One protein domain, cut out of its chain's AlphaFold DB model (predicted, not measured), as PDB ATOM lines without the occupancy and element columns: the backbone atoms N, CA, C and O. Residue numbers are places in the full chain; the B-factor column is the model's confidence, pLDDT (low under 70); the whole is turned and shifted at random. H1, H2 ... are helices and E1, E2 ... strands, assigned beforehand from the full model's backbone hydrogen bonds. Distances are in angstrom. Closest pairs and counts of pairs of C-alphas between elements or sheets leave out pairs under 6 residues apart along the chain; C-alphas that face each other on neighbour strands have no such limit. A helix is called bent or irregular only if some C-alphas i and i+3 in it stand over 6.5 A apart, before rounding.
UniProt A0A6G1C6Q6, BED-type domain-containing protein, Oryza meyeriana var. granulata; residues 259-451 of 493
ATOM      1  N   ALA A 259     200.282 181.375 235.445       88.38
ATOM      2  CA  ALA A 259     200.792 181.810 234.151       88.38
ATOM      3  C   ALA A 259     199.752 181.606 233.040       88.38
ATOM      4  O   ALA A 259     199.580 182.492 232.205       88.38
ATOM      5  N   GLU A 260     199.023 180.491 233.044       92.19
ATOM      6  CA  GLU A 260     197.918 180.221 232.116       92.19
ATOM      7  C   GLU A 260     196.755 181.201 232.294       92.19
ATOM      8  O   GLU A 260     196.297 181.792 231.315       92.19
ATOM      9  N   GLU A 261     196.327 181.462 233.530       91.38
ATOM     10  CA  GLU A 261     195.304 182.472 233.826       91.38
ATOM     11  C   GLU A 261     195.719 183.861 233.325       91.38
ATOM     12  O   GLU A 261     194.936 184.571 232.685       91.38
ATOM     13  N   THR A 262     196.983 184.228 233.542       89.62
ATOM     14  CA  THR A 262     197.540 185.493 233.054       89.62
ATOM     15  C   THR A 262     197.587 185.525 231.523       89.62
ATOM     16  O   THR A 262     197.229 186.535 230.916       89.62
ATOM     17  N   LYS A 263     197.956 184.417 230.865       89.88
ATOM     18  CA  LYS A 263     197.936 184.306 229.397       89.88
ATOM     19  C   LYS A 263     196.521 184.479 228.849       89.88
ATOM     20  O   LYS A 263     196.346 185.219 227.882       89.88
ATOM     21  N   ASN A 264     195.516 183.871 229.476       90.38
ATOM     22  CA  ASN A 264     194.110 184.020 229.090       90.38
ATOM     23  C   ASN A 264     193.640 185.476 229.222       90.38
ATOM     24  O   ASN A 264     192.988 186.007 228.321       90.38
ATOM     25  N   PHE A 265     194.045 186.159 230.295       88.19
ATOM     26  CA  PHE A 265     193.814 187.594 230.462       88.19
ATOM     27  C   PHE A 265     194.438 188.415 229.317       88.19
ATOM     28  O   PHE A 265     193.748 189.220 228.688       88.19
ATOM     29  N   VAL A 266     195.705 188.166 228.976       87.12
ATOM     30  CA  VAL A 266     196.403 188.862 227.878       87.12
ATOM     31  C   VAL A 266     195.793 188.551 226.506       87.12
ATOM     32  O   VAL A 266     195.705 189.433 225.651       87.12
ATOM     33  N   GLN A 267     195.312 187.330 226.275       86.62
ATOM     34  CA  GLN A 267     194.589 186.986 225.047       86.62
ATOM     35  C   GLN A 267     193.297 187.799 224.883       86.62
ATOM     36  O   GLN A 267     192.938 188.140 223.755       86.62
ATOM     37  N   GLY A 268     192.632 188.166 225.982       85.12
ATOM     38  CA  GLY A 268     191.509 189.105 225.955       85.12
ATOM     39  C   GLY A 268     191.902 190.466 225.368       85.12
ATOM     40  O   GLY A 268     191.206 190.981 224.495       85.12
ATOM     41  N   TYR A 269     193.062 190.997 225.765       81.94
ATOM     42  CA  TYR A 269     193.613 192.250 225.230       81.94
ATOM     43  C   TYR A 269     193.985 192.147 223.749       81.94
ATOM     44  O   TYR A 269     193.709 193.067 222.985       81.94
ATOM     45  N   ARG A 270     194.510 190.999 223.301       82.56
ATOM     46  CA  ARG A 270     194.837 190.774 221.880       82.56
ATOM     47  C   ARG A 270     193.643 190.927 220.942       82.56
ATOM     48  O   ARG A 270     193.849 191.269 219.783       82.56
ATOM     49  N   LYS A 271     192.420 190.651 221.407       82.38
ATOM     50  CA  LYS A 271     191.201 190.870 220.610       82.38
ATOM     51  C   LYS A 271     190.949 192.365 220.411       82.38
ATOM     52  O   LYS A 271     190.754 192.791 219.283       82.38
ATOM     53  N   ILE A 272     191.079 193.146 221.481       79.88
ATOM     54  CA  ILE A 272     190.909 194.606 221.475       79.88
ATOM     55  C   ILE A 272     191.960 195.279 220.589       79.88
ATOM     56  O   ILE A 272     191.628 196.166 219.814       79.88
ATOM     57  N   TRP A 273     193.214 194.817 220.624       84.94
ATOM     58  CA  TRP A 273     194.287 195.379 219.793       84.94
ATOM     59  C   TRP A 273     194.003 195.298 218.290       84.94
ATOM     60  O   TRP A 273     194.510 196.124 217.539       84.94
ATOM     61  N   LYS A 274     193.201 194.320 217.843       79.25
ATOM     62  CA  LYS A 274     192.786 194.220 216.435       79.25
ATOM     63  C   LYS A 274     191.808 195.324 216.036       79.25
ATOM     64  O   LYS A 274     191.777 195.689 214.869       79.25
ATOM     65  N   GLU A 275     191.019 195.820 216.985       80.88
ATOM     66  CA  GLU A 275     189.985 196.835 216.763       80.88
ATOM     67  C   GLU A 275     190.532 198.250 216.992       80.88
ATOM     68  O   GLU A 275     190.312 199.134 216.173       80.88
ATOM     69  N   THR A 276     191.272 198.468 218.085       77.12
ATOM     70  CA  THR A 276     191.746 199.803 218.498       77.12
ATOM     71  C   THR A 276     193.177 200.116 218.067       77.12
ATOM     72  O   THR A 276     193.645 201.233 218.271       77.12
ATOM     73  N   GLY A 277     193.915 199.123 217.568       74.94
ATOM     74  CA  GLY A 277     195.373 199.185 217.511       74.94
ATOM     75  C   GLY A 277     196.016 199.093 218.902       74.94
ATOM     76  O   GLY A 277     195.337 199.017 219.935       74.94
ATOM     77  N   CYS A 278     197.347 199.062 218.930       78.44
ATOM     78  CA  CYS A 278     198.132 199.061 220.161       78.44
ATOM     79  C   CYS A 278     199.527 199.662 219.946       78.44
ATOM     80  O   CYS A 278     200.109 199.513 218.870       78.44
ATOM     81  N   THR A 279     200.089 200.252 220.998       77.06
ATOM     82  CA  THR A 279     201.471 200.745 221.020       77.06
ATOM     83  C   THR A 279     202.355 199.710 221.698       77.06
ATOM     84  O   THR A 279     202.067 199.286 222.818       77.06
ATOM     85  N   ILE A 280     203.427 199.283 221.032       78.06
ATOM     86  CA  ILE A 280     204.433 198.401 221.629       78.06
ATOM     87  C   ILE A 280     205.515 199.282 222.242       78.06
ATOM     88  O   ILE A 280     206.089 200.120 221.556       78.06
ATOM     89  N   MET A 281     205.795 199.068 223.520       75.12
ATOM     90  CA  MET A 281     206.855 199.749 224.255       75.12
ATOM     91  C   MET A 281     207.952 198.741 224.573       75.12
ATOM     92  O   MET A 281     207.663 197.586 224.905       75.12
ATOM     93  N   ALA A 282     209.201 199.177 224.463       73.69
ATOM     94  CA  ALA A 282     210.359 198.389 224.840       73.69
ATOM     95  C   ALA A 282     211.113 199.097 225.968       73.69
ATOM     96  O   ALA A 282     211.320 200.305 225.903       73.69
ATOM     97  N   ASP A 283     211.507 198.342 226.989       69.12
ATOM     98  CA  ASP A 283     212.292 198.843 228.117       69.12
ATOM     99  C   ASP A 283     213.516 197.957 228.338       69.12
ATOM    100  O   ASP A 283     213.389 196.744 228.538       69.12
ATOM    101  N   GLY A 284     214.695 198.561 228.231       69.38
ATOM    102  CA  GLY A 284     215.980 197.882 228.305       69.38
ATOM    103  C   GLY A 284     216.624 198.072 229.670       69.38
ATOM    104  O   GLY A 284     216.882 199.195 230.087       69.38
ATOM    105  N   TRP A 285     216.968 196.973 230.333       66.00
ATOM    106  CA  TRP A 285     217.725 196.989 231.581       66.00
ATOM    107  C   TRP A 285     219.000 196.160 231.447       66.00
ATOM    108  O   TRP A 285     219.012 195.114 230.796       66.00
ATOM    109  N   THR A 286     220.080 196.616 232.080       65.31
ATOM    110  CA  THR A 286     221.334 195.862 232.151       65.31
ATOM    111  C   THR A 286     221.595 195.428 233.589       65.31
ATOM    112  O   THR A 286     221.697 196.262 234.484       65.31
ATOM    113  N   ASP A 287     221.709 194.117 233.804       63.34
ATOM    114  CA  ASP A 287     222.037 193.522 235.106       63.34
ATOM    115  C   ASP A 287     223.464 193.897 235.541       63.34
ATOM    116  O   ASP A 287     224.346 194.130 234.714       63.34
ATOM    117  N   THR A 288     223.737 193.819 236.842       58.31
ATOM    118  CA  THR A 288     225.077 193.854 237.463       58.31
ATOM    119  C   THR A 288     226.091 192.918 236.788       58.31
ATOM    120  O   THR A 288     227.296 193.156 236.829       58.31
ATOM    121  N   LYS A 289     225.613 191.861 236.118       62.50
ATOM    122  CA  LYS A 289     226.417 190.917 235.319       62.50
ATOM    123  C   LYS A 289     226.598 191.310 233.848       62.50
ATOM    124  O   LYS A 289     227.033 190.468 233.068       62.50
ATOM    125  N   LYS A 290     226.244 192.537 233.459       66.12
ATOM    126  CA  LYS A 290     226.264 193.041 232.073       66.12
ATOM    127  C   LYS A 290     225.376 192.259 231.097       66.12
ATOM    128  O   LYS A 290     225.652 192.233 229.903       66.12
ATOM    129  N   ARG A 291     224.315 191.617 231.595       65.81
ATOM    130  CA  ARG A 291     223.292 191.019 230.728       65.81
ATOM    131  C   ARG A 291     222.267 192.073 230.362       65.81
ATOM    132  O   ARG A 291     221.738 192.708 231.272       65.81
ATOM    133  N   THR A 292     221.979 192.239 229.079       69.62
ATOM    134  CA  THR A 292     220.992 193.209 228.594       69.62
ATOM    135  C   THR A 292     219.662 192.500 228.393       69.62
ATOM    136  O   THR A 292     219.555 191.634 227.535       69.62
ATOM    137  N   LEU A 293     218.644 192.851 229.175       71.31
ATOM    138  CA  LEU A 293     217.285 192.326 229.046       71.31
ATOM    139  C   LEU A 293     216.371 193.409 228.476       71.31
ATOM    140  O   LEU A 293     216.367 194.536 228.963       71.31
ATOM    141  N   ILE A 294     215.576 193.057 227.468       74.44
ATOM    142  CA  ILE A 294     214.586 193.942 226.853       74.44
ATOM    143  C   ILE A 294     213.192 193.417 227.165       74.44
ATOM    144  O   ILE A 294     212.822 192.300 226.796       74.44
ATOM    145  N   ASN A 295     212.396 194.245 227.820       76.69
ATOM    146  CA  ASN A 295     211.003 193.983 228.120       76.69
ATOM    147  C   ASN A 295     210.121 194.558 227.031       76.69
ATOM    148  O   ASN A 295     210.292 195.701 226.634       76.69
ATOM    149  N   PHE A 296     209.142 193.778 226.597       80.31
ATOM    150  CA  PHE A 296     208.131 194.215 225.652       80.31
ATOM    151  C   PHE A 296     206.809 194.384 226.382       80.31
ATOM    152  O   PHE A 296     206.287 193.432 226.972       80.31
ATOM    153  N   LEU A 297     206.257 195.585 226.309       78.75
ATOM    154  CA  LEU A 297     204.942 195.927 226.821       78.75
ATOM    155  C   LEU A 297     204.046 196.375 225.680       78.75
ATOM    156  O   LEU A 297     204.506 196.808 224.627       78.75
ATOM    157  N   VAL A 298     202.748 196.245 225.893       80.50
ATOM    158  CA  VAL A 298     201.740 196.670 224.935       80.50
ATOM    159  C   VAL A 298     200.746 197.558 225.650       80.50
ATOM    160  O   VAL A 298     200.145 197.153 226.645       80.50
ATOM    161  N   TYR A 299     200.575 198.763 225.131       77.94
ATOM    162  CA  TYR A 299     199.545 199.693 225.545       77.94
ATOM    163  C   TYR A 299     198.374 199.667 224.566       77.94
ATOM    164  O   TYR A 299     198.545 199.601 223.348       77.94
ATOM    165  N   CYS A 300     197.173 199.760 225.116       74.12
ATOM    166  CA  CYS A 300     195.955 200.066 224.384       74.12
ATOM    167  C   CYS A 300     195.056 200.940 225.276       74.12
ATOM    168  O   CYS A 300     195.288 200.988 226.486       74.12
ATOM    169  N   PRO A 301     193.984 201.554 224.744       70.94
ATOM    170  CA  PRO A 301     193.066 202.381 225.542       70.94
ATOM    171  C   PRO A 301     192.458 201.664 226.764       70.94
ATOM    172  O   PRO A 301     191.996 202.288 227.711       70.94
ATOM    173  N   ARG A 302     192.470 200.325 226.767       71.50
ATOM    174  CA  ARG A 302     191.991 199.479 227.869       71.50
ATOM    175  C   ARG A 302     193.058 199.166 228.931       71.50
ATOM    176  O   ARG A 302     192.795 198.413 229.870       71.50
ATOM    177  N   GLY A 303     194.269 199.686 228.767       74.12
ATOM    178  CA  GLY A 303     195.381 199.551 229.701       74.12
ATOM    179  C   GLY A 303     196.635 198.918 229.099       74.12
ATOM    180  O   GLY A 303     196.720 198.620 227.905       74.12
ATOM    181  N   MET A 304     197.615 198.707 229.975       78.12
ATOM    182  CA  MET A 304     198.944 198.196 229.648       78.12
ATOM    183  C   MET A 304     199.083 196.716 230.021       78.12
ATOM    184  O   MET A 304     198.590 196.269 231.059       78.12
ATOM    185  N   VAL A 305     199.799 195.968 229.187       82.50
ATOM    186  CA  VAL A 305     200.084 194.542 229.352       82.50
ATOM    187  C   VAL A 305     201.576 194.284 229.182       82.50
ATOM    188  O   VAL A 305     202.203 194.809 228.264       82.50
ATOM    189  N   PHE A 306     202.136 193.419 230.025       83.56
ATOM    190  CA  PHE A 306     203.494 192.909 229.854       83.56
ATOM    191  C   PHE A 306     203.474 191.665 228.956       83.56
ATOM    192  O   PHE A 306     202.766 190.694 229.236       83.56
ATOM    193  N   LEU A 307     204.249 191.687 227.870       83.12
ATOM    194  CA  LEU A 307     204.254 190.633 226.857       83.12
ATOM    195  C   LEU A 307     205.308 189.565 227.152       83.12
ATOM    196  O   LEU A 307     204.977 188.385 227.235       83.12
ATOM    197  N   LYS A 308     206.575 189.978 227.251       79.69
ATOM    198  CA  LYS A 308     207.728 189.102 227.500       79.69
ATOM    199  C   LYS A 308     208.979 189.919 227.814       79.69
ATOM    200  O   LYS A 308     209.067 191.079 227.422       79.69
ATOM    201  N   SER A 309     209.961 189.267 228.428       76.31
ATOM    202  CA  SER A 309     211.345 189.745 228.512       76.31
ATOM    203  C   SER A 309     212.228 188.912 227.582       76.31
ATOM    204  O   SER A 309     211.972 187.719 227.403       76.31
ATOM    205  N   VAL A 310     213.223 189.532 226.954       75.88
ATOM    206  CA  VAL A 310     214.163 188.899 226.021       75.88
ATOM    207  C   VAL A 310     215.584 189.229 226.453       75.88
ATOM    208  O   VAL A 310     215.910 190.399 226.627       75.88
ATOM    209  N   ASP A 311     216.430 188.208 226.592       74.69
ATOM    210  CA  ASP A 311     217.872 188.397 226.754       74.69
ATOM    211  C   ASP A 311     218.483 188.813 225.410       74.69
ATOM    212  O   ASP A 311     218.383 188.098 224.414       74.69
ATOM    213  N   ALA A 312     219.048 190.014 225.382       71.44
ATOM    214  CA  ALA A 312     219.684 190.656 224.243       71.44
ATOM    215  C   ALA A 312     221.194 190.859 224.467       71.44
ATOM    216  O   ALA A 312     221.813 191.659 223.765       71.44
ATOM    217  N   THR A 313     221.795 190.145 225.428       68.69
ATOM    218  CA  THR A 313     223.232 190.244 225.746       68.69
ATOM    219  C   THR A 313     224.105 189.962 224.517       68.69
ATOM    220  O   THR A 313     225.015 190.736 224.204       68.69
ATOM    221  N   ASP A 314     223.765 188.915 223.759       64.50
ATOM    222  CA  ASP A 314     224.492 188.516 222.545       64.50
ATOM    223  C   ASP A 314     224.154 189.399 221.327       64.50
ATOM    224  O   ASP A 314     224.894 189.437 220.344       64.50
ATOM    225  N   SER A 315     223.074 190.182 221.405       62.44
ATOM    226  CA  SER A 315     222.559 191.008 220.305       62.44
ATOM    227  C   SER A 315     223.317 192.329 220.113       62.44
ATOM    228  O   SER A 315     223.031 193.074 219.178       62.44
ATOM    229  N   SER A 316     224.294 192.650 220.967       57.25
ATOM    230  CA  SER A 316     224.941 193.974 221.007       57.25
ATOM    231  C   SER A 316     225.901 194.272 219.842       57.25
ATOM    232  O   SER A 316     226.267 195.430 219.643       57.25
ATOM    233  N   LYS A 317     226.286 193.271 219.032       52.41
ATOM    234  CA  LYS A 317     227.162 193.465 217.853       52.41
ATOM    235  C   LYS A 317     226.510 193.112 216.514       52.41
ATOM    236  O   LYS A 317     226.812 193.760 215.516       52.41
ATOM    237  N   THR A 318     225.604 192.136 216.481       60.56
ATOM    238  CA  THR A 318     224.854 191.743 215.272       60.56
ATOM    239  C   THR A 318     223.492 192.417 215.174       60.56
ATOM    240  O   THR A 318     222.976 192.561 214.073       60.56
ATOM    241  N   GLY A 319     222.929 192.911 216.282       69.62
ATOM    242  CA  GLY A 319     221.542 193.373 216.327       69.62
ATOM    243  C   GLY A 319     221.222 194.490 215.337       69.62
ATOM    244  O   GLY A 319     220.143 194.493 214.753       69.62
ATOM    245  N   VAL A 320     222.157 195.408 215.076       72.12
ATOM    246  CA  VAL A 320     221.915 196.465 214.081       72.12
ATOM    247  C   VAL A 320     221.977 195.933 212.648       72.12
ATOM    248  O   VAL A 320     221.212 196.382 211.796       72.12
ATOM    249  N   ILE A 321     222.836 194.945 212.386       76.81
ATOM    250  CA  ILE A 321     222.878 194.256 211.092       76.81
ATOM    251  C   ILE A 321     221.581 193.471 210.886       76.81
ATOM    252  O   ILE A 321     220.951 193.634 209.848       76.81
ATOM    253  N   ASP A 322     221.104 192.750 211.902       79.56
ATOM    254  CA  ASP A 322     219.827 192.028 211.857       79.56
ATOM    255  C   ASP A 322     218.640 192.975 211.605       79.56
ATOM    256  O   ASP A 322     217.707 192.641 210.871       79.56
ATOM    257  N   VAL A 323     218.653 194.176 212.202       81.19
ATOM    258  CA  VAL A 323     217.631 195.207 211.955       81.19
ATOM    259  C   VAL A 323     217.676 195.672 210.504       81.19
ATOM    260  O   VAL A 323     216.624 195.743 209.871       81.19
ATOM    261  N   ILE A 324     218.865 195.946 209.960       84.06
ATOM    262  CA  ILE A 324     219.040 196.336 208.554       84.06
ATOM    263  C   ILE A 324     218.561 195.215 207.622       84.06
ATOM    264  O   ILE A 324     217.806 195.478 206.687       84.06
ATOM    265  N   GLU A 325     218.938 193.965 207.897       84.75
ATOM    266  CA  GLU A 325     218.535 192.799 207.108       84.75
ATOM    267  C   GLU A 325     217.023 192.586 207.111       84.75
ATOM    268  O   GLU A 325     216.450 192.306 206.062       84.75
ATOM    269  N   ARG A 326     216.351 192.765 208.256       84.88
ATOM    270  CA  ARG A 326     214.886 192.654 208.338       84.88
ATOM    271  C   ARG A 326     214.175 193.844 207.709       84.88
ATOM    272  O   ARG A 326     213.178 193.653 207.015       84.88
ATOM    273  N   TYR A 327     214.661 195.061 207.950       85.25
ATOM    274  CA  TYR A 327     214.059 196.288 207.428       85.25
ATOM    275  C   TYR A 327     214.118 196.333 205.899       85.25
ATOM    276  O   TYR A 327     213.131 196.668 205.249       85.25
ATOM    277  N   ALA A 328     215.251 195.921 205.328       88.12
ATOM    278  CA  ALA A 328     215.488 195.878 203.891       88.12
ATOM    279  C   ALA A 328     215.380 194.456 203.302       88.12
ATOM    280  O   ALA A 328     215.923 194.188 202.234       88.12
ATOM    281  N   ALA A 329     214.660 193.533 203.957       86.56
ATOM    282  CA  ALA A 329     214.583 192.124 203.539       86.56
ATOM    283  C   ALA A 329     214.092 191.938 202.094       86.56
ATOM    284  O   ALA A 329     214.486 190.995 201.412       86.56
ATOM    285  N   LYS A 330     213.222 192.841 201.630       88.00
ATOM    286  CA  LYS A 330     212.636 192.824 200.283       88.00
ATOM    287  C   LYS A 330     213.394 193.693 199.273       88.00
ATOM    288  O   LYS A 330     213.046 193.667 198.099       88.00
ATOM    289  N   ASP A 331     214.395 194.453 199.717       91.12
ATOM    290  CA  ASP A 331     215.136 195.403 198.888       91.12
ATOM    291  C   ASP A 331     216.655 195.245 199.099       91.12
ATOM    292  O   ASP A 331     217.253 195.853 199.996       91.12
ATOM    293  N   PRO A 332     217.310 194.431 198.252       89.38
ATOM    294  CA  PRO A 332     218.752 194.226 198.315       89.38
ATOM    295  C   PRO A 332     219.564 195.511 198.110       89.38
ATOM    296  O   PRO A 332     220.664 195.625 198.657       89.38
ATOM    297  N   THR A 333     219.039 196.476 197.346       91.44
ATOM    298  CA  THR A 333     219.733 197.736 197.046       91.44
ATOM    299  C   THR A 333     219.745 198.647 198.268       91.44
ATOM    300  O   THR A 333     220.810 199.127 198.665       91.44
ATOM    301  N   LEU A 334     218.602 198.766 198.950       90.25
ATOM    302  CA  LEU A 334     218.483 199.469 200.224       90.25
ATOM    303  C   LEU A 334     219.346 198.816 201.307       90.25
ATOM    304  O   LEU A 334     220.006 199.522 202.067       90.25
ATOM    305  N   ARG A 335     219.402 197.478 201.356       90.69
ATOM    306  CA  ARG A 335     220.264 196.757 202.304       90.69
ATOM    307  C   ARG A 335     221.735 197.123 202.107       90.69
ATOM    308  O   ARG A 335     222.404 197.492 203.067       90.69
ATOM    309  N   SER A 336     222.223 197.081 200.865       89.94
ATOM    310  CA  SER A 336     223.608 197.451 200.548       89.94
ATOM    311  C   SER A 336     223.902 198.924 200.857       89.94
ATOM    312  O   SER A 336     224.987 199.238 201.354       89.94
ATOM    313  N   ALA A 337     222.954 199.826 200.581       91.94
ATOM    314  CA  ALA A 337     223.081 201.244 200.903       91.94
ATOM    315  C   ALA A 337     223.170 201.469 202.421       91.94
ATOM    316  O   ALA A 337     224.102 202.122 202.882       91.94
ATOM    317  N   LEU A 338     222.283 200.846 203.206       90.31
ATOM    318  CA  LEU A 338     222.285 200.918 204.671       90.31
ATOM    319  C   LEU A 338     223.576 200.366 205.282       90.31
ATOM    320  O   LEU A 338     224.126 200.977 206.194       90.31
ATOM    321  N   THR A 339     224.104 199.248 204.779       88.12
ATOM    322  CA  THR A 339     225.384 198.703 205.261       88.12
ATOM    323  C   THR A 339     226.555 199.644 204.960       88.12
ATOM    324  O   THR A 339     227.434 199.822 205.807       88.12
ATOM    325  N   LYS A 340     226.570 200.281 203.777       90.31
ATOM    326  CA  LYS A 340     227.591 201.274 203.409       90.31
ATOM    327  C   LYS A 340     227.489 202.524 204.283       90.31
ATOM    328  O   LYS A 340     228.488 202.945 204.853       90.31
ATOM    329  N   GLU A 341     226.295 203.082 204.423       91.62
ATOM    330  CA  GLU A 341     226.029 204.254 205.261       91.62
ATOM    331  C   GLU A 341     226.355 203.994 206.739       91.62
ATOM    332  O   GLU A 341     226.956 204.836 207.404       91.62
ATOM    333  N   MET A 342     226.067 202.787 207.239       87.69
ATOM    334  CA  MET A 342     226.436 202.371 208.592       87.69
ATOM    335  C   MET A 342     227.953 202.366 208.806       87.69
ATOM    336  O   MET A 342     228.432 202.747 209.875       87.69
ATOM    337  N   ARG A 343     228.737 201.965 207.798       86.81
ATOM    338  CA  ARG A 343     230.201 202.061 207.862       86.81
ATOM    339  C   ARG A 343     230.654 203.518 207.996       86.81
ATOM    340  O   ARG A 343     231.509 203.777 208.837       86.81
ATOM    341  N   ILE A 344     230.071 204.432 207.217       89.44
ATOM    342  CA  ILE A 344     230.408 205.867 207.236       89.44
ATOM    343  C   ILE A 344     230.140 206.450 208.632       89.44
ATOM    344  O   ILE A 344     231.030 207.057 209.227       89.44
ATOM    345  N   PHE A 345     228.957 206.189 209.201       88.38
ATOM    346  CA  PHE A 345     228.608 206.624 210.558       88.38
ATOM    347  C   PHE A 345     229.552 206.042 211.619       88.38
ATOM    348  O   PHE A 345     230.105 206.777 212.439       88.38
ATOM    349  N   ARG A 346     229.785 204.723 211.586       85.31
ATOM    350  CA  ARG A 346     230.628 204.024 212.569       85.31
ATOM    351  C   ARG A 346     232.076 204.509 212.555       85.31
ATOM    352  O   ARG A 346     232.698 204.583 213.610       85.31
ATOM    353  N   ASN A 347     232.600 204.825 211.377       87.19
ATOM    354  CA  ASN A 347     233.965 205.309 211.211       87.19
ATOM    355  C   ASN A 347     234.087 206.831 211.411       87.19
ATOM    356  O   ASN A 347     235.188 207.358 211.286       87.19
ATOM    357  N   ALA A 348     232.983 207.529 211.712       86.25
ATOM    358  CA  ALA A 348     232.916 208.988 211.772       86.25
ATOM    359  C   ALA A 348     233.482 209.658 210.502       86.25
ATOM    360  O   ALA A 348     234.189 210.660 210.566       86.25
ATOM    361  N   GLU A 349     233.184 209.083 209.335       87.44
ATOM    362  CA  GLU A 349     233.616 209.613 208.043       87.44
ATOM    363  C   GLU A 349     232.720 210.790 207.611       87.44
ATOM    364  O   GLU A 349     231.514 210.812 207.874       87.44
ATOM    365  N   GLY A 350     233.304 211.772 206.919       86.44
ATOM    366  CA  GLY A 350     232.572 212.921 206.382       86.44
ATOM    367  C   GLY A 350     231.949 213.799 207.469       86.44
ATOM    368  O   GLY A 350     232.610 214.178 208.437       86.44
ATOM    369  N   ASP A 351     230.667 214.134 207.309       85.25
ATOM    370  CA  ASP A 351     229.961 215.046 208.216       85.25
ATOM    371  C   ASP A 351     229.866 214.509 209.648       85.25
ATOM    372  O   ASP A 351     229.910 215.287 210.597       85.25
ATOM    373  N   PHE A 352     229.861 213.184 209.826       88.06
ATOM    374  CA  PHE A 352     229.826 212.561 211.149       88.06
ATOM    375  C   PHE A 352     231.094 212.779 211.983       88.06
ATOM    376  O   PHE A 352     231.035 212.625 213.206       88.06
ATOM    377  N   GLY A 353     232.220 213.118 211.346       87.38
ATOM    378  CA  GLY A 353     233.510 213.377 211.994       87.38
ATOM    379  C   GLY A 353     233.788 214.846 212.307       87.38
ATOM    380  O   GLY A 353     234.831 215.156 212.881       87.38
ATOM    381  N   ARG A 354     232.888 215.772 211.941       88.94
ATOM    382  CA  ARG A 354     233.074 217.203 212.221       88.94
ATOM    383  C   ARG A 354     233.055 217.473 213.726       88.94
ATOM    384  O   ARG A 354     232.285 216.871 214.469       88.94
ATOM    385  N   ILE A 355     233.863 218.440 214.163       87.81
ATOM    386  CA  ILE A 355     234.019 218.802 215.583       87.81
ATOM    387  C   ILE A 355     232.675 219.181 216.225       87.81
ATOM    388  O   ILE A 355     232.389 218.748 217.340       87.81
ATOM    389  N   THR A 356     231.834 219.935 215.511       87.38
ATOM    390  CA  THR A 356     230.481 220.309 215.960       87.38
ATOM    391  C   THR A 356     229.587 219.080 216.095       87.38
ATOM    392  O   THR A 356     229.016 218.832 217.150       87.38
ATOM    393  N   THR A 357     229.561 218.233 215.066       86.69
ATOM    394  CA  THR A 357     228.769 217.002 215.033       86.69
ATOM    395  C   THR A 357     229.165 216.017 216.131       86.69
ATOM    396  O   THR A 357     228.294 215.341 216.669       86.69
ATOM    397  N   VAL A 358     230.448 215.926 216.496       85.94
ATOM    398  CA  VAL A 358     230.925 215.078 217.602       85.94
ATOM    399  C   VAL A 358     230.577 215.681 218.964       85.94
ATOM    400  O   VAL A 358     230.102 214.949 219.832       85.94
ATOM    401  N   SER A 359     230.774 216.991 219.140       87.25
ATOM    402  CA  SER A 359     230.466 217.699 220.393       87.25
ATOM    403  C   SER A 359     228.977 217.630 220.746       87.25
ATOM    404  O   SER A 359     228.623 217.390 221.900       87.25
ATOM    405  N   ASP A 360     228.100 217.740 219.747       88.06
ATOM    406  CA  ASP A 360     226.651 217.798 219.963       88.06
ATOM    407  C   ASP A 360     226.018 216.445 220.327       88.06
ATOM    408  O   ASP A 360     224.892 216.424 220.827       88.06
ATOM    409  N   ARG A 361     226.721 215.313 220.142       83.50
ATOM    410  CA  ARG A 361     226.179 213.955 220.393       83.50
ATOM    411  C   ARG A 361     225.683 213.742 221.822       83.50
ATOM    412  O   ARG A 361     224.824 212.896 222.039       83.50
ATOM    413  N   ALA A 362     226.275 214.442 222.790       78.75
ATOM    414  CA  ALA A 362     225.937 214.319 224.208       78.75
ATOM    415  C   ALA A 362     224.969 215.409 224.701       78.75
ATOM    416  O   ALA A 362     224.477 215.314 225.823       78.75
ATOM    417  N   VAL A 363     224.730 216.446 223.893       85.06
ATOM    418  CA  VAL A 363     223.990 217.655 224.292       85.06
ATOM    419  C   VAL A 363     222.625 217.734 223.609       85.06
ATOM    420  O   VAL A 363     221.673 218.243 224.192       85.06
ATOM    421  N   THR A 364     222.518 217.215 222.388       82.12
ATOM    422  CA  THR A 364     221.281 217.222 221.596       82.12
ATOM    423  C   THR A 364     220.518 215.912 221.746       82.12
ATOM    424  O   THR A 364     221.105 214.860 222.015       82.12
ATOM    425  N   LEU A 365     219.193 215.968 221.577       77.06
ATOM    426  CA  LEU A 365     218.383 214.755 221.565       77.06
ATOM    427  C   LEU A 365     218.809 213.867 220.381       77.06
ATOM    428  O   LEU A 365     219.089 214.386 219.298       77.06
ATOM    429  N   PRO A 366     218.890 212.534 220.553       83.56
ATOM    430  CA  PRO A 366     219.434 211.658 219.517       83.56
ATOM    431  C   PRO A 366     218.724 211.765 218.161       83.56
ATOM    432  O   PRO A 366     219.368 211.683 217.119       83.56
ATOM    433  N   ASP A 367     217.405 211.927 218.153       79.00
ATOM    434  CA  ASP A 367     216.597 212.088 216.945       79.00
ATOM    435  C   ASP A 367     216.860 213.433 216.257       79.00
ATOM    436  O   ASP A 367     217.099 213.454 215.048       79.00
ATOM    437  N   GLU A 368     216.919 214.528 217.019       83.19
ATOM    438  CA  GLU A 368     217.294 215.853 216.510       83.19
ATOM    439  C   GLU A 368     218.714 215.861 215.936       83.19
ATOM    440  O   GLU A 368     218.950 216.410 214.857       83.19
ATOM    441  N   TRP A 369     219.651 215.173 216.593       90.88
ATOM    442  CA  TRP A 369     221.018 215.012 216.104       90.88
ATOM    443  C   TRP A 369     221.051 214.291 214.752       90.88
ATOM    444  O   TRP A 369     221.727 214.732 213.819       90.88
ATOM    445  N   TRP A 370     220.285 213.202 214.609       89.69
ATOM    446  CA  TRP A 370     220.170 212.490 213.335       89.69
ATOM    447  C   TRP A 370     219.514 213.351 212.257       89.69
ATOM    448  O   TRP A 370     219.936 213.284 211.103       89.69
ATOM    449  N   ILE A 371     218.526 214.182 212.596       87.62
ATOM    450  CA  ILE A 371     217.904 215.121 211.653       87.62
ATOM    451  C   ILE A 371     218.919 216.174 211.180       87.62
ATOM    452  O   ILE A 371     219.012 216.418 209.977       87.62
ATOM    453  N   ALA A 372     219.714 216.737 212.091       87.62
ATOM    454  CA  ALA A 372     220.669 217.804 211.794       87.62
ATOM    455  C   ALA A 372     221.912 217.325 211.023       87.62
ATOM    456  O   ALA A 372     222.380 218.013 210.115       87.62
ATOM    457  N   TYR A 373     222.445 216.149 211.365       89.12
ATOM    458  CA  TYR A 373     223.762 215.697 210.894       89.12
ATOM    459  C   TYR A 373     223.735 214.411 210.051       89.12
ATOM    460  O   TYR A 373     224.758 214.009 209.497       89.12
ATOM    461  N   GLY A 374     222.577 213.757 209.913       86.69
ATOM    462  CA  GLY A 374     222.427 212.477 209.209       86.69
ATOM    463  C   GLY A 374     222.352 212.554 207.680       86.69
ATOM    464  O   GLY A 374     222.218 211.522 207.030       86.69
ATOM    465  N   CYS A 375     222.440 213.743 207.083       84.75
ATOM    466  CA  CYS A 375     222.255 213.968 205.643       84.75
ATOM    467  C   CYS A 375     223.235 213.182 204.750       84.75
ATOM    468  O   CYS A 375     222.847 212.718 203.677       84.75
ATOM    469  N   SER A 376     224.466 212.954 205.215       84.88
ATOM    470  CA  SER A 376     225.468 212.120 204.528       84.88
ATOM    471  C   SER A 376     225.116 210.620 204.486       84.88
ATOM    472  O   SER A 376     225.722 209.860 203.729       84.88
ATOM    473  N   ALA A 377     224.110 210.195 205.254       90.19
ATOM    474  CA  ALA A 377     223.604 208.829 205.327       90.19
ATOM    475  C   ALA A 377     222.066 208.822 205.334       90.19
ATOM    476  O   ALA A 377     221.425 208.466 206.320       90.19
ATOM    477  N   SER A 378     221.461 209.256 204.226       88.50
ATOM    478  CA  SER A 378     220.016 209.514 204.135       88.50
ATOM    479  C   SER A 378     219.108 208.302 204.412       88.50
ATOM    480  O   SER A 378     218.003 208.468 204.937       88.50
ATOM    481  N   ASN A 379     219.532 207.077 204.081       90.19
ATOM    482  CA  ASN A 379     218.741 205.873 204.350       90.19
ATOM    483  C   ASN A 379     218.850 205.477 205.825       90.19
ATOM    484  O   ASN A 379     217.846 205.140 206.460       90.19
ATOM    485  N   LEU A 380     220.057 205.569 206.383       88.75
ATOM    486  CA  LEU A 380     220.342 205.310 207.784       88.75
ATOM    487  C   LEU A 380     219.701 206.363 208.686       88.75
ATOM    488  O   LEU A 380     219.164 205.996 209.719       88.75
ATOM    489  N   GLN A 381     219.668 207.631 208.275       89.12
ATOM    490  CA  GLN A 381     218.972 208.717 208.963       89.12
ATOM    491  C   GLN A 381     217.481 208.406 209.097       89.12
ATOM    492  O   GLN A 381     216.938 208.450 210.198       89.12
ATOM    493  N   LYS A 382     216.819 208.018 207.998       87.31
ATOM    494  CA  LYS A 382     215.401 207.616 208.025       87.31
ATOM    495  C   LYS A 382     215.168 206.430 208.956       87.31
ATOM    496  O   LYS A 382     214.177 206.412 209.683       87.31
ATOM    497  N   LEU A 383     216.065 205.443 208.941       85.69
ATOM    498  CA  LEU A 383     215.987 204.291 209.837       85.69
ATOM    499  C   LEU A 383     216.211 204.696 211.304       85.69
ATOM    500  O   LEU A 383     215.447 204.276 212.167       85.69
ATOM    501  N   ALA A 384     217.208 205.534 211.582       84.44
ATOM    502  CA  ALA A 384     217.575 205.984 212.919       84.44
ATOM    503  C   ALA A 384     216.479 206.846 213.545       84.44
ATOM    504  O   ALA A 384     216.019 206.523 214.634       84.44
ATOM    505  N   VAL A 385     215.978 207.861 212.835       83.12
ATOM    506  CA  VAL A 385     214.851 208.693 213.294       83.12
ATOM    507  C   VAL A 385     213.606 207.835 213.525       83.12
ATOM    508  O   VAL A 385     212.895 208.026 214.504       83.12
ATOM    509  N   ARG A 386     213.357 206.824 212.683       81.56
ATOM    510  CA  ARG A 386     212.236 205.893 212.879       81.56
ATOM    511  C   ARG A 386     212.390 205.017 214.122       81.56
ATOM    512  O   ARG A 386     211.383 204.702 214.748       81.56
ATOM    513  N   VAL A 387     213.608 204.580 214.442       77.69
ATOM    514  CA  VAL A 387     213.896 203.797 215.655       77.69
ATOM    515  C   VAL A 387     213.812 204.686 216.895       77.69
ATOM    516  O   VAL A 387     213.175 204.298 217.868       77.69
ATOM    517  N   LEU A 388     214.398 205.881 216.847       73.69
ATOM    518  CA  LEU A 388     214.424 206.840 217.955       73.69
ATOM    519  C   LEU A 388     213.055 207.477 218.218       73.69
ATOM    520  O   LEU A 388     212.736 207.785 219.358       73.69
ATOM    521  N   GLY A 389     212.217 207.593 217.187       68.31
ATOM    522  CA  GLY A 389     210.822 208.015 217.301       68.31
ATOM    523  C   GLY A 389     209.878 206.931 217.833       68.31
ATOM    524  O   GLY A 389     208.675 207.174 217.939       68.31
ATOM    525  N   GLN A 390     210.369 205.726 218.152       66.62
ATOM    526  CA  GLN A 390     209.568 204.754 218.900       66.62
ATOM    527  C   GLN A 390     209.423 205.227 220.348       66.62
ATOM    528  O   GLN A 390     210.365 205.742 220.941       66.62
ATOM    529  N   THR A 391     208.241 205.054 220.942       54.09
ATOM    530  CA  THR A 391     207.978 205.461 222.329       54.09
ATOM    531  C   THR A 391     208.901 204.713 223.292       54.09
ATOM    532  O   THR A 391     208.704 203.522 223.552       54.09
ATOM    533  N   CYS A 392     209.898 205.421 223.819       56.25
ATOM    534  CA  CYS A 392     210.889 204.911 224.759       56.25
ATOM    535  C   CYS A 392     210.551 205.371 226.177       56.25
ATOM    536  O   CYS A 392     211.251 206.202 226.739       56.25
ATOM    537  N   SER A 393     209.480 204.861 226.778       51.88
ATOM    538  CA  SER A 393     209.500 204.709 228.233       51.88
ATOM    539  C   SER A 393     208.472 203.678 228.670       51.88
ATOM    540  O   SER A 393     207.310 203.722 228.272       51.88
ATOM    541  N   ALA A 394     208.906 202.742 229.506       53.28
ATOM    542  CA  ALA A 394     208.012 201.988 230.370       53.28
ATOM    543  C   ALA A 394     208.417 202.243 231.822       53.28
ATOM    544  O   ALA A 394     208.645 201.303 232.586       53.28
ATOM    545  N   PHE A 395     208.500 203.529 232.189       50.94
ATOM    546  CA  PHE A 395     208.919 204.012 233.511       50.94
ATOM    547  C   PHE A 395     208.249 203.246 234.669       50.94
ATOM    548  O   PHE A 395     208.849 202.952 235.702       50.94
ATOM    549  N   ASP A 396     207.007 202.808 234.461       48.81
ATOM    550  CA  ASP A 396     206.234 201.983 235.388       48.81
ATOM    551  C   ASP A 396     206.869 200.641 235.808       48.81
ATOM    552  O   ASP A 396     206.441 200.035 236.808       48.81
ATOM    553  N   CYS A 397     207.885 200.177 235.078       49.38
ATOM    554  CA  CYS A 397     208.589 198.916 235.303       49.38
ATOM    555  C   CYS A 397     209.958 199.080 235.981       49.38
ATOM    556  O   CYS A 397     210.409 198.129 236.622       49.38
ATOM    557  N   GLU A 398     210.574 200.268 235.943       48.19
ATOM    558  CA  GLU A 398     211.953 200.508 236.413       48.19
ATOM    559  C   GLU A 398     212.166 200.173 237.902       48.19
ATOM    560  O   GLU A 398     213.255 199.794 238.324       48.19
ATOM    561  N   ARG A 399     211.109 200.232 238.724       50.56
ATOM    562  CA  ARG A 399     211.189 199.987 240.180       50.56
ATOM    563  C   ARG A 399     210.828 198.573 240.637       50.56
ATOM    564  O   ARG A 399     210.697 198.347 241.839       50.56
ATOM    565  N   ASN A 400     210.627 197.629 239.718       50.31
ATOM    566  CA  ASN A 400     210.380 196.222 240.068       50.31
ATOM    567  C   ASN A 400     211.662 195.368 240.087       50.31
ATOM    568  O   ASN A 400     211.642 194.264 240.625       50.31
ATOM    569  N   TRP A 401     212.779 195.869 239.551       53.78
ATOM    570  CA  TRP A 401     214.020 195.101 239.360       53.78
ATOM    571  C   TRP A 401     214.751 194.733 240.653       53.78
ATOM    572  O   TRP A 401     215.274 193.625 240.749       53.78
ATOM    573  N   SER A 402     214.676 195.568 241.692       53.69
ATOM    574  CA  SER A 402     215.201 195.224 243.023       53.69
ATOM    575  C   SER A 402     214.460 194.040 243.663       53.69
ATOM    576  O   SER A 402     215.070 193.207 244.331       53.69
ATOM    577  N   LEU A 403     213.153 193.895 243.401       51.00
ATOM    578  CA  LEU A 403     212.380 192.724 243.825       51.00
ATOM    579  C   LEU A 403     212.773 191.478 243.016       51.00
ATOM    580  O   LEU A 403     212.817 190.382 243.567       51.00
ATOM    581  N   PHE A 404     213.099 191.631 241.731       52.12
ATOM    582  CA  PHE A 404     213.576 190.523 240.899       52.12
ATOM    583  C   PHE A 404     214.947 190.002 241.341       52.12
ATOM    584  O   PHE A 404     215.137 188.787 241.387       52.12
ATOM    585  N   GLU A 405     215.866 190.882 241.745       52.81
ATOM    586  CA  GLU A 405     217.134 190.488 242.375       52.81
ATOM    587  C   GLU A 405     216.902 189.738 243.700       52.81
ATOM    588  O   GLU A 405     217.571 188.741 243.981       52.81
ATOM    589  N   HIS A 406     215.889 190.148 244.471       55.22
ATOM    590  CA  HIS A 406     215.499 189.476 245.712       55.22
ATOM    591  C   HIS A 406     214.884 188.080 245.473       55.22
ATOM    592  O   HIS A 406     215.259 187.113 246.138       55.22
ATOM    593  N   ILE A 407     213.987 187.941 244.487       52.28
ATOM    594  CA  ILE A 407     213.391 186.650 244.087       52.28
ATOM    595  C   ILE A 407     214.470 185.716 243.497       52.28
ATOM    596  O   ILE A 407     214.427 184.498 243.705       52.28
ATOM    597  N   HIS A 408     215.478 186.278 242.818       48.16
ATOM    598  CA  HIS A 408     216.557 185.552 242.147       48.16
ATOM    599  C   HIS A 408     217.960 185.978 242.609       48.16
ATOM    600  O   HIS A 408     218.775 186.456 241.819       48.16
ATOM    601  N   SER A 409     218.323 185.669 243.856       47.19
ATOM    602  CA  SER A 409     219.744 185.600 244.219       47.19
ATOM    603  C   SER A 409     220.318 184.227 243.835       47.19
ATOM    604  O   SER A 409     219.797 183.178 244.229       47.19
ATOM    605  N   LYS A 410     221.436 184.204 243.081       42.66
ATOM    606  CA  LYS A 410     222.167 182.960 242.714       42.66
ATOM    607  C   LYS A 410     222.521 182.101 243.939       42.66
ATOM    608  O   LYS A 410     222.709 180.897 243.799       42.66
ATOM    609  N   LYS A 411     222.601 182.724 245.119       45.25
ATOM    610  CA  LYS A 411     222.919 182.090 246.402       45.25
ATOM    611  C   LYS A 411     221.732 181.327 247.014       45.25
ATOM    612  O   LYS A 411     221.976 180.473 247.856       45.25
ATOM    613  N   ARG A 412     220.479 181.596 246.607       43.00
ATOM    614  CA  ARG A 412     219.281 180.971 247.205       43.00
ATOM    615  C   ARG A 412     218.449 180.087 246.274       43.00
ATOM    616  O   ARG A 412     217.844 179.166 246.798       43.00
ATOM    617  N   ASN A 413     218.409 180.279 244.946       52.75
ATOM    618  CA  ASN A 413     217.569 179.437 244.069       52.75
ATOM    619  C   ASN A 413     218.107 179.286 242.629       52.75
ATOM    620  O   ASN A 413     218.064 180.233 241.843       52.75
ATOM    621  N   ARG A 414     218.515 178.071 242.227       53.16
ATOM    622  CA  ARG A 414     218.642 177.694 240.802       53.16
ATOM    623  C   ARG A 414     217.250 177.383 240.243       53.16
ATOM    624  O   ARG A 414     216.865 176.225 240.130       53.16
ATOM    625  N   LEU A 415     216.459 178.416 239.970       58.41
ATOM    626  CA  LEU A 415     215.213 178.250 239.219       58.41
ATOM    627  C   LEU A 415     215.543 178.060 237.735       58.41
ATOM    628  O   LEU A 415     216.389 178.765 237.187       58.41
ATOM    629  N   GLU A 416     214.875 177.100 237.101       64.06
ATOM    630  CA  GLU A 416     214.897 176.915 235.651       64.06
ATOM    631  C   GLU A 416     214.457 178.216 234.953       64.06
ATOM    632  O   GLU A 416     213.503 178.860 235.398       64.06
ATOM    633  N   HIS A 417     215.141 178.608 233.871       66.19
ATOM    634  CA  HIS A 417     214.915 179.880 233.164       66.19
ATOM    635  C   HIS A 417     213.434 180.108 232.817       66.19
ATOM    636  O   HIS A 417     212.910 181.206 232.993       66.19
ATOM    637  N   GLN A 418     212.726 179.049 232.418       68.56
ATOM    638  CA  GLN A 418     211.306 179.121 232.086       68.56
ATOM    639  C   GLN A 418     210.433 179.544 233.279       68.56
ATOM    640  O   GLN A 418     209.571 180.411 233.140       68.56
ATOM    641  N   ARG A 419     210.699 179.010 234.476       74.38
ATOM    642  CA  ARG A 419     209.939 179.352 235.690       74.38
ATOM    643  C   ARG A 419     210.182 180.794 236.114       74.38
ATOM    644  O   ARG A 419     209.262 181.460 236.573       74.38
ATOM    645  N   MET A 420     211.408 181.287 235.929       71.06
ATOM    646  CA  MET A 420     211.720 182.704 236.127       71.06
ATOM    647  C   MET A 420     210.876 183.575 235.191       71.06
ATOM    648  O   MET A 420     210.221 184.507 235.654       71.06
ATOM    649  N   CYS A 421     210.851 183.255 233.894       75.00
ATOM    650  CA  CYS A 421     210.040 183.987 232.923       75.00
ATOM    651  C   CYS A 421     208.553 183.988 233.299       75.00
ATOM    652  O   CYS A 421     207.914 185.034 233.206       75.00
ATOM    653  N   ASP A 422     208.018 182.860 233.769       81.81
ATOM    654  CA  ASP A 422     206.618 182.761 234.190       81.81
ATOM    655  C   ASP A 422     206.328 183.596 235.451       81.81
ATOM    656  O   ASP A 422     205.319 184.301 235.491       81.81
ATOM    657  N   ILE A 423     207.225 183.610 236.447       80.69
ATOM    658  CA  ILE A 423     207.091 184.473 237.637       80.69
ATOM    659  C   ILE A 423     207.074 185.946 237.230       80.69
ATOM    660  O   ILE A 423     206.187 186.689 237.651       80.69
ATOM    661  N   VAL A 424     208.028 186.367 236.392       77.06
ATOM    662  CA  VAL A 424     208.110 187.744 235.880       77.06
ATOM    663  C   VAL A 424     206.828 188.100 235.133       77.06
ATOM    664  O   VAL A 424     206.225 189.142 235.390       77.06
ATOM    665  N   TYR A 425     206.372 187.211 234.253       82.56
ATOM    666  CA  TYR A 425     205.180 187.419 233.445       82.56
ATOM    667  C   TYR A 425     203.914 187.590 234.292       82.56
ATOM    668  O   TYR A 425     203.155 188.539 234.073       82.56
ATOM    669  N   VAL A 426     203.698 186.712 235.277       84.81
ATOM    670  CA  VAL A 426     202.558 186.789 236.203       84.81
ATOM    671  C   VAL A 426     202.651 188.052 237.054       84.81
ATOM    672  O   VAL A 426     201.694 188.827 237.113       84.81
ATOM    673  N   HIS A 427     203.804 188.301 237.674       82.00
ATOM    674  CA  HIS A 427     203.997 189.431 238.579       82.00
ATOM    675  C   HIS A 427     203.760 190.777 237.881       82.00
ATOM    676  O   HIS A 427     202.967 191.594 238.358       82.00
ATOM    677  N   CYS A 428     204.397 190.997 236.726       78.75
ATOM    678  CA  CYS A 428     204.270 192.242 235.970       78.75
ATOM    679  C   CYS A 428     202.814 192.507 235.571       78.75
ATOM    680  O   CYS A 428     202.286 193.587 235.837       78.75
ATOM    681  N   ASN A 429     202.128 191.512 235.002       84.06
ATOM    682  CA  ASN A 429     200.743 191.675 234.562       84.06
ATOM    683  C   ASN A 429     199.766 191.877 235.727       84.06
ATOM    684  O   ASN A 429     198.878 192.727 235.647       84.06
ATOM    685  N   GLN A 430     199.936 191.157 236.841       82.00
ATOM    686  CA  GLN A 430     199.095 191.355 238.025       82.00
ATOM    687  C   GLN A 430     199.246 192.763 238.609       82.00
ATOM    688  O   GLN A 430     198.250 193.361 239.032       82.00
ATOM    689  N   ARG A 431     200.468 193.305 238.606       76.75
ATOM    690  CA  ARG A 431     200.755 194.654 239.099       76.75
ATOM    691  C   ARG A 431     200.185 195.737 238.183       76.75
ATOM    692  O   ARG A 431     199.577 196.684 238.678       76.75
ATOM    693  N   LEU A 432     200.315 195.578 236.864       76.00
ATOM    694  CA  LEU A 432     199.690 196.475 235.883       76.00
ATOM    695  C   LEU A 432     198.164 196.485 236.036       76.00
ATOM    696  O   LEU A 432     197.546 197.548 236.067       76.00
ATOM    697  N   GLN A 433     197.556 195.317 236.251       76.62
ATOM    698  CA  GLN A 433     196.117 195.209 236.484       76.62
ATOM    699  C   GLN A 433     195.671 195.905 237.782       76.62
ATOM    700  O   GLN A 433     194.613 196.535 237.810       76.62
ATOM    701  N   GLN A 434     196.442 195.781 238.868       71.06
ATOM    702  CA  GLN A 434     196.154 196.472 240.133       71.06
ATOM    703  C   GLN A 434     196.181 197.991 239.959       71.06
ATOM    704  O   GLN A 434     195.268 198.674 240.414       71.06
ATOM    705  N   ARG A 435     197.191 198.503 239.253       66.44
ATOM    706  CA  ARG A 435     197.339 199.934 238.973       66.44
ATOM    707  C   ARG A 435     196.191 200.468 238.129       66.44
ATOM    708  O   ARG A 435     195.573 201.452 238.514       66.44
ATOM    709  N   PHE A 436     195.837 199.777 237.047       65.50
ATOM    710  CA  PHE A 436     194.728 200.197 236.191       65.50
ATOM    711  C   PHE A 436     193.405 200.315 236.965       65.50
ATOM    712  O   PHE A 436     192.655 201.264 236.772       65.50
ATOM    713  N   LYS A 437     193.134 199.387 237.896       64.94
ATOM    714  CA  LYS A 437     191.933 199.448 238.747       64.94
ATOM    715  C   LYS A 437     191.960 200.599 239.755       64.94
ATOM    716  O   LYS A 437     190.904 201.129 240.070       64.94
ATOM    717  N   PHE A 438     193.135 200.957 240.269       57.50
ATOM    718  CA  PHE A 438     193.284 202.014 241.270       57.50
ATOM    719  C   PHE A 438     193.204 203.420 240.654       57.50
ATOM    720  O   PHE A 438     192.640 204.323 241.260       57.50
ATOM    721  N   TYR A 439     193.717 203.598 239.434       57.12
ATOM    722  CA  TYR A 439     193.830 204.906 238.776       57.12
ATOM    723  C   TYR A 439     192.807 205.144 237.656       57.12
ATOM    724  O   TYR A 439     192.962 206.068 236.858       57.12
ATOM    725  N   ALA A 440     191.735 204.343 237.619       53.19
ATOM    726  CA  ALA A 440     190.698 204.348 236.585       53.19
ATOM    727  C   ALA A 440     189.961 205.691 236.383       53.19
ATOM    728  O   ALA A 440     189.087 205.760 235.525       53.19
ATOM    729  N   GLN A 441     190.277 206.744 237.145       49.94
ATOM    730  CA  GLN A 441     189.601 208.031 237.022       49.94
ATOM    731  C   GLN A 441     190.317 209.104 236.200       49.94
ATOM    732  O   GLN A 441     189.595 210.015 235.846       49.94
ATOM    733  N   ASN A 442     191.620 209.034 235.856       49.50
ATOM    734  CA  ASN A 442     192.275 210.024 234.952       49.50
ATOM    735  C   ASN A 442     193.725 209.669 234.519       49.50
ATOM    736  O   ASN A 442     194.513 210.552 234.191       49.50
ATOM    737  N   TYR A 443     194.137 208.400 234.561       52.81
ATOM    738  CA  TYR A 443     195.540 208.032 234.326       52.81
ATOM    739  C   TYR A 443     195.803 207.572 232.891       52.81
ATOM    740  O   TYR A 443     195.323 206.513 232.482       52.81
ATOM    741  N   ASP A 444     196.615 208.346 232.166       56.72
ATOM    742  CA  ASP A 444     197.231 207.928 230.910       56.72
ATOM    743  C   ASP A 444     198.680 207.459 231.164       56.72
ATOM    744  O   ASP A 444     199.540 208.287 231.473       56.72
ATOM    745  N   PRO A 445     198.979 206.152 231.027       53.38
ATOM    746  CA  PRO A 445     200.321 205.588 231.190       53.38
ATOM    747  C   PRO A 445     201.371 206.135 230.215       53.38
ATOM    748  O   PRO A 445     202.556 205.885 230.413       53.38
ATOM    749  N   ILE A 446     200.949 206.812 229.140       54.94
ATOM    750  CA  ILE A 446     201.841 207.417 228.139       54.94
ATOM    751  C   ILE A 446     202.135 208.892 228.463       54.94
ATOM    752  O   ILE A 446     203.111 209.452 227.965       54.94
ATOM    753  N   SER A 447     201.331 209.534 229.316       52.66
ATOM    754  CA  SER A 447     201.467 210.964 229.591       52.66
ATOM    755  C   SER A 447     202.725 211.283 230.408       52.66
ATOM    756  O   SER A 447     202.916 210.802 231.529       52.66
ATOM    757  N   LEU A 448     203.568 212.156 229.848       50.31
ATOM    758  CA  LEU A 448     204.839 212.597 230.433       50.31
ATOM    759  C   LEU A 448     204.662 213.366 231.758       50.31
ATOM    760  O   LEU A 448     205.536 213.296 232.621       50.31
ATOM    761  N   GLU A 449     203.529 214.047 231.970       43.84
ATOM    762  CA  GLU A 449     203.256 214.850 233.182       43.84
ATOM    763  C   GLU A 449     203.167 214.011 234.464       43.84
ATOM    764  O   GLU A 449     203.359 214.498 235.583       43.84
ATOM    765  N   TYR A 450     202.867 212.728 234.298       41.78
ATOM    766  CA  TYR A 450     202.630 211.790 235.378       41.78
ATOM    767  C   TYR A 450     203.904 211.036 235.777       41.78
ATOM    768  O   TYR A 450     204.008 210.611 236.922       41.78
ATOM    769  N   ILE A 451     204.918 210.966 234.910       44.81
ATOM    770  CA  ILE A 451     206.144 210.170 235.097       44.81
ATOM    771  C   ILE A 451     206.928 210.569 236.368       44.81
ATOM    772  O   ILE A 451     207.459 209.706 237.060       44.81
TER     773      ILE A 451
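This is residues 259 to 451 of the 493 residues of the protein "BED-type domain-containing protein" of Oryza meyeriana var. granulata (UniProt A0A6G1C6Q6). The model has two lobes: a small twisted three-stranded sheet with the long helices H1 and H8 packed on it, and a separate cluster of helices, H2 to H6, where H6 folds back on itself into two arms. The lobes are joined by the short link from E3 to H2 and by the longer stretch 389 to 400; the short helix H7 lies near H8, and residues 409 to 414 stick out. The printed part has 193 residues with eight named helices and three named strands, in the order H1 E1 E2 E3 H2 H3 H4 H5 H6 H7 H8; the sheet order is E1 - E2 - E3, all antiparallel, and the class is mostly helix. It is only just loose, close to compact, with a radius of gyration of the C-alphas of 20.0 A and spans of 54 by 43 by 36 A.

H1, residues 259 to 276, is on the sheet of E1, residues 279 to 286, E2, residues 292 to 300, and E3, residues 303 to 311. H1 lies over E2 and E3 at a height of 9.1 A, slantwise to the strands at 52 degrees to E2 on the local plane, giving two layers, a helix on one face of a sheet. The strands form a meander, each the antiparallel neighbour of the one before. In the hairpin E1 and E2, N 281 and O 297 are 2.8 A apart, within hydrogen-bond range; in the hairpin E2 and E3, N 294 and O 310 are 2.8 A apart. The sheet is only just strongly twisted, with C-alphas up to 4.5 A off its best plane. H2, residues 315 to 327, and H3, residues 332 to 346, form a helical hairpin, closest at the C-alphas of Ile 324 and Arg 335, 6.4 A, with a tilt of 35.4 degrees, only just steep. H3 and H4, residues 350 to 353, only just touch, and only at the corner, with 3 pairs of C-alphas within 8 A. H6, residues 366 to 388, was assigned as one helix by its hydrogen bonds but is bent: C-alphas 376 and 379 are 9.2 A apart. Its arms H6a, residues 366 to 376, and H6b, residues 379 to 388, touch and run opposite ways at a shallow tilt of 2 degrees. H5, residues 355 to 362, only just touches H6a, with 3 pairs of C-alphas within 8 A, in a helical hairpin. H4 touches H6a, closest at the C-alphas of Asp 351 and Ser 376, 6.5 A. H3 touches H6b about perpendicular, at 74 degrees, closest at the C-alphas of Leu 338 and Leu 380, 5.7 A. H7, residues 401 to 407, is close to but not clearly touching H8, residues 417 to 438; the C-alphas of Phe 404 and Val 424 are 7.9 A apart. H8 is on the sheet over E3, at a height of 7.3 A, along the strands at 19 degrees to E3 on the local plane. With residues 422 to 430 alone H8 touches residues 259 to 262 of H1, closest at the C-alphas of Ala 259 and Val 426, 5.7 A, at a steep tilt of 57 degrees. Every O i to N i+4 pair is within hydrogen-bond range in H3, H6b, H7 and H8, against 11 of 14 in H1, 7 of 9 in H2, 2 of 4 in H5 and 5 of 7 in H6a; H4 is too short for such a pair.

H1 begins at C-alpha 259, (200.792, 181.810, 234.151), and is 25.5 A long. E1, E2 and E3 measure 23.3, 26.3 and 25.3 A, and H3 21.0 A. H8 is 32.0 A long and ends at C-alpha 438, (193.284, 202.014, 241.270).

The C-alphas farthest apart are those of Glu 261 and Ile 355, 56.1 A. The printed part has no cut. The link from H6 to H7 is long, with 12 residues. The mean pLDDT of the printed part is 74.3; residues 283 to 292, 313 to 319, 389 to 418 and 435 to 451 are under 70.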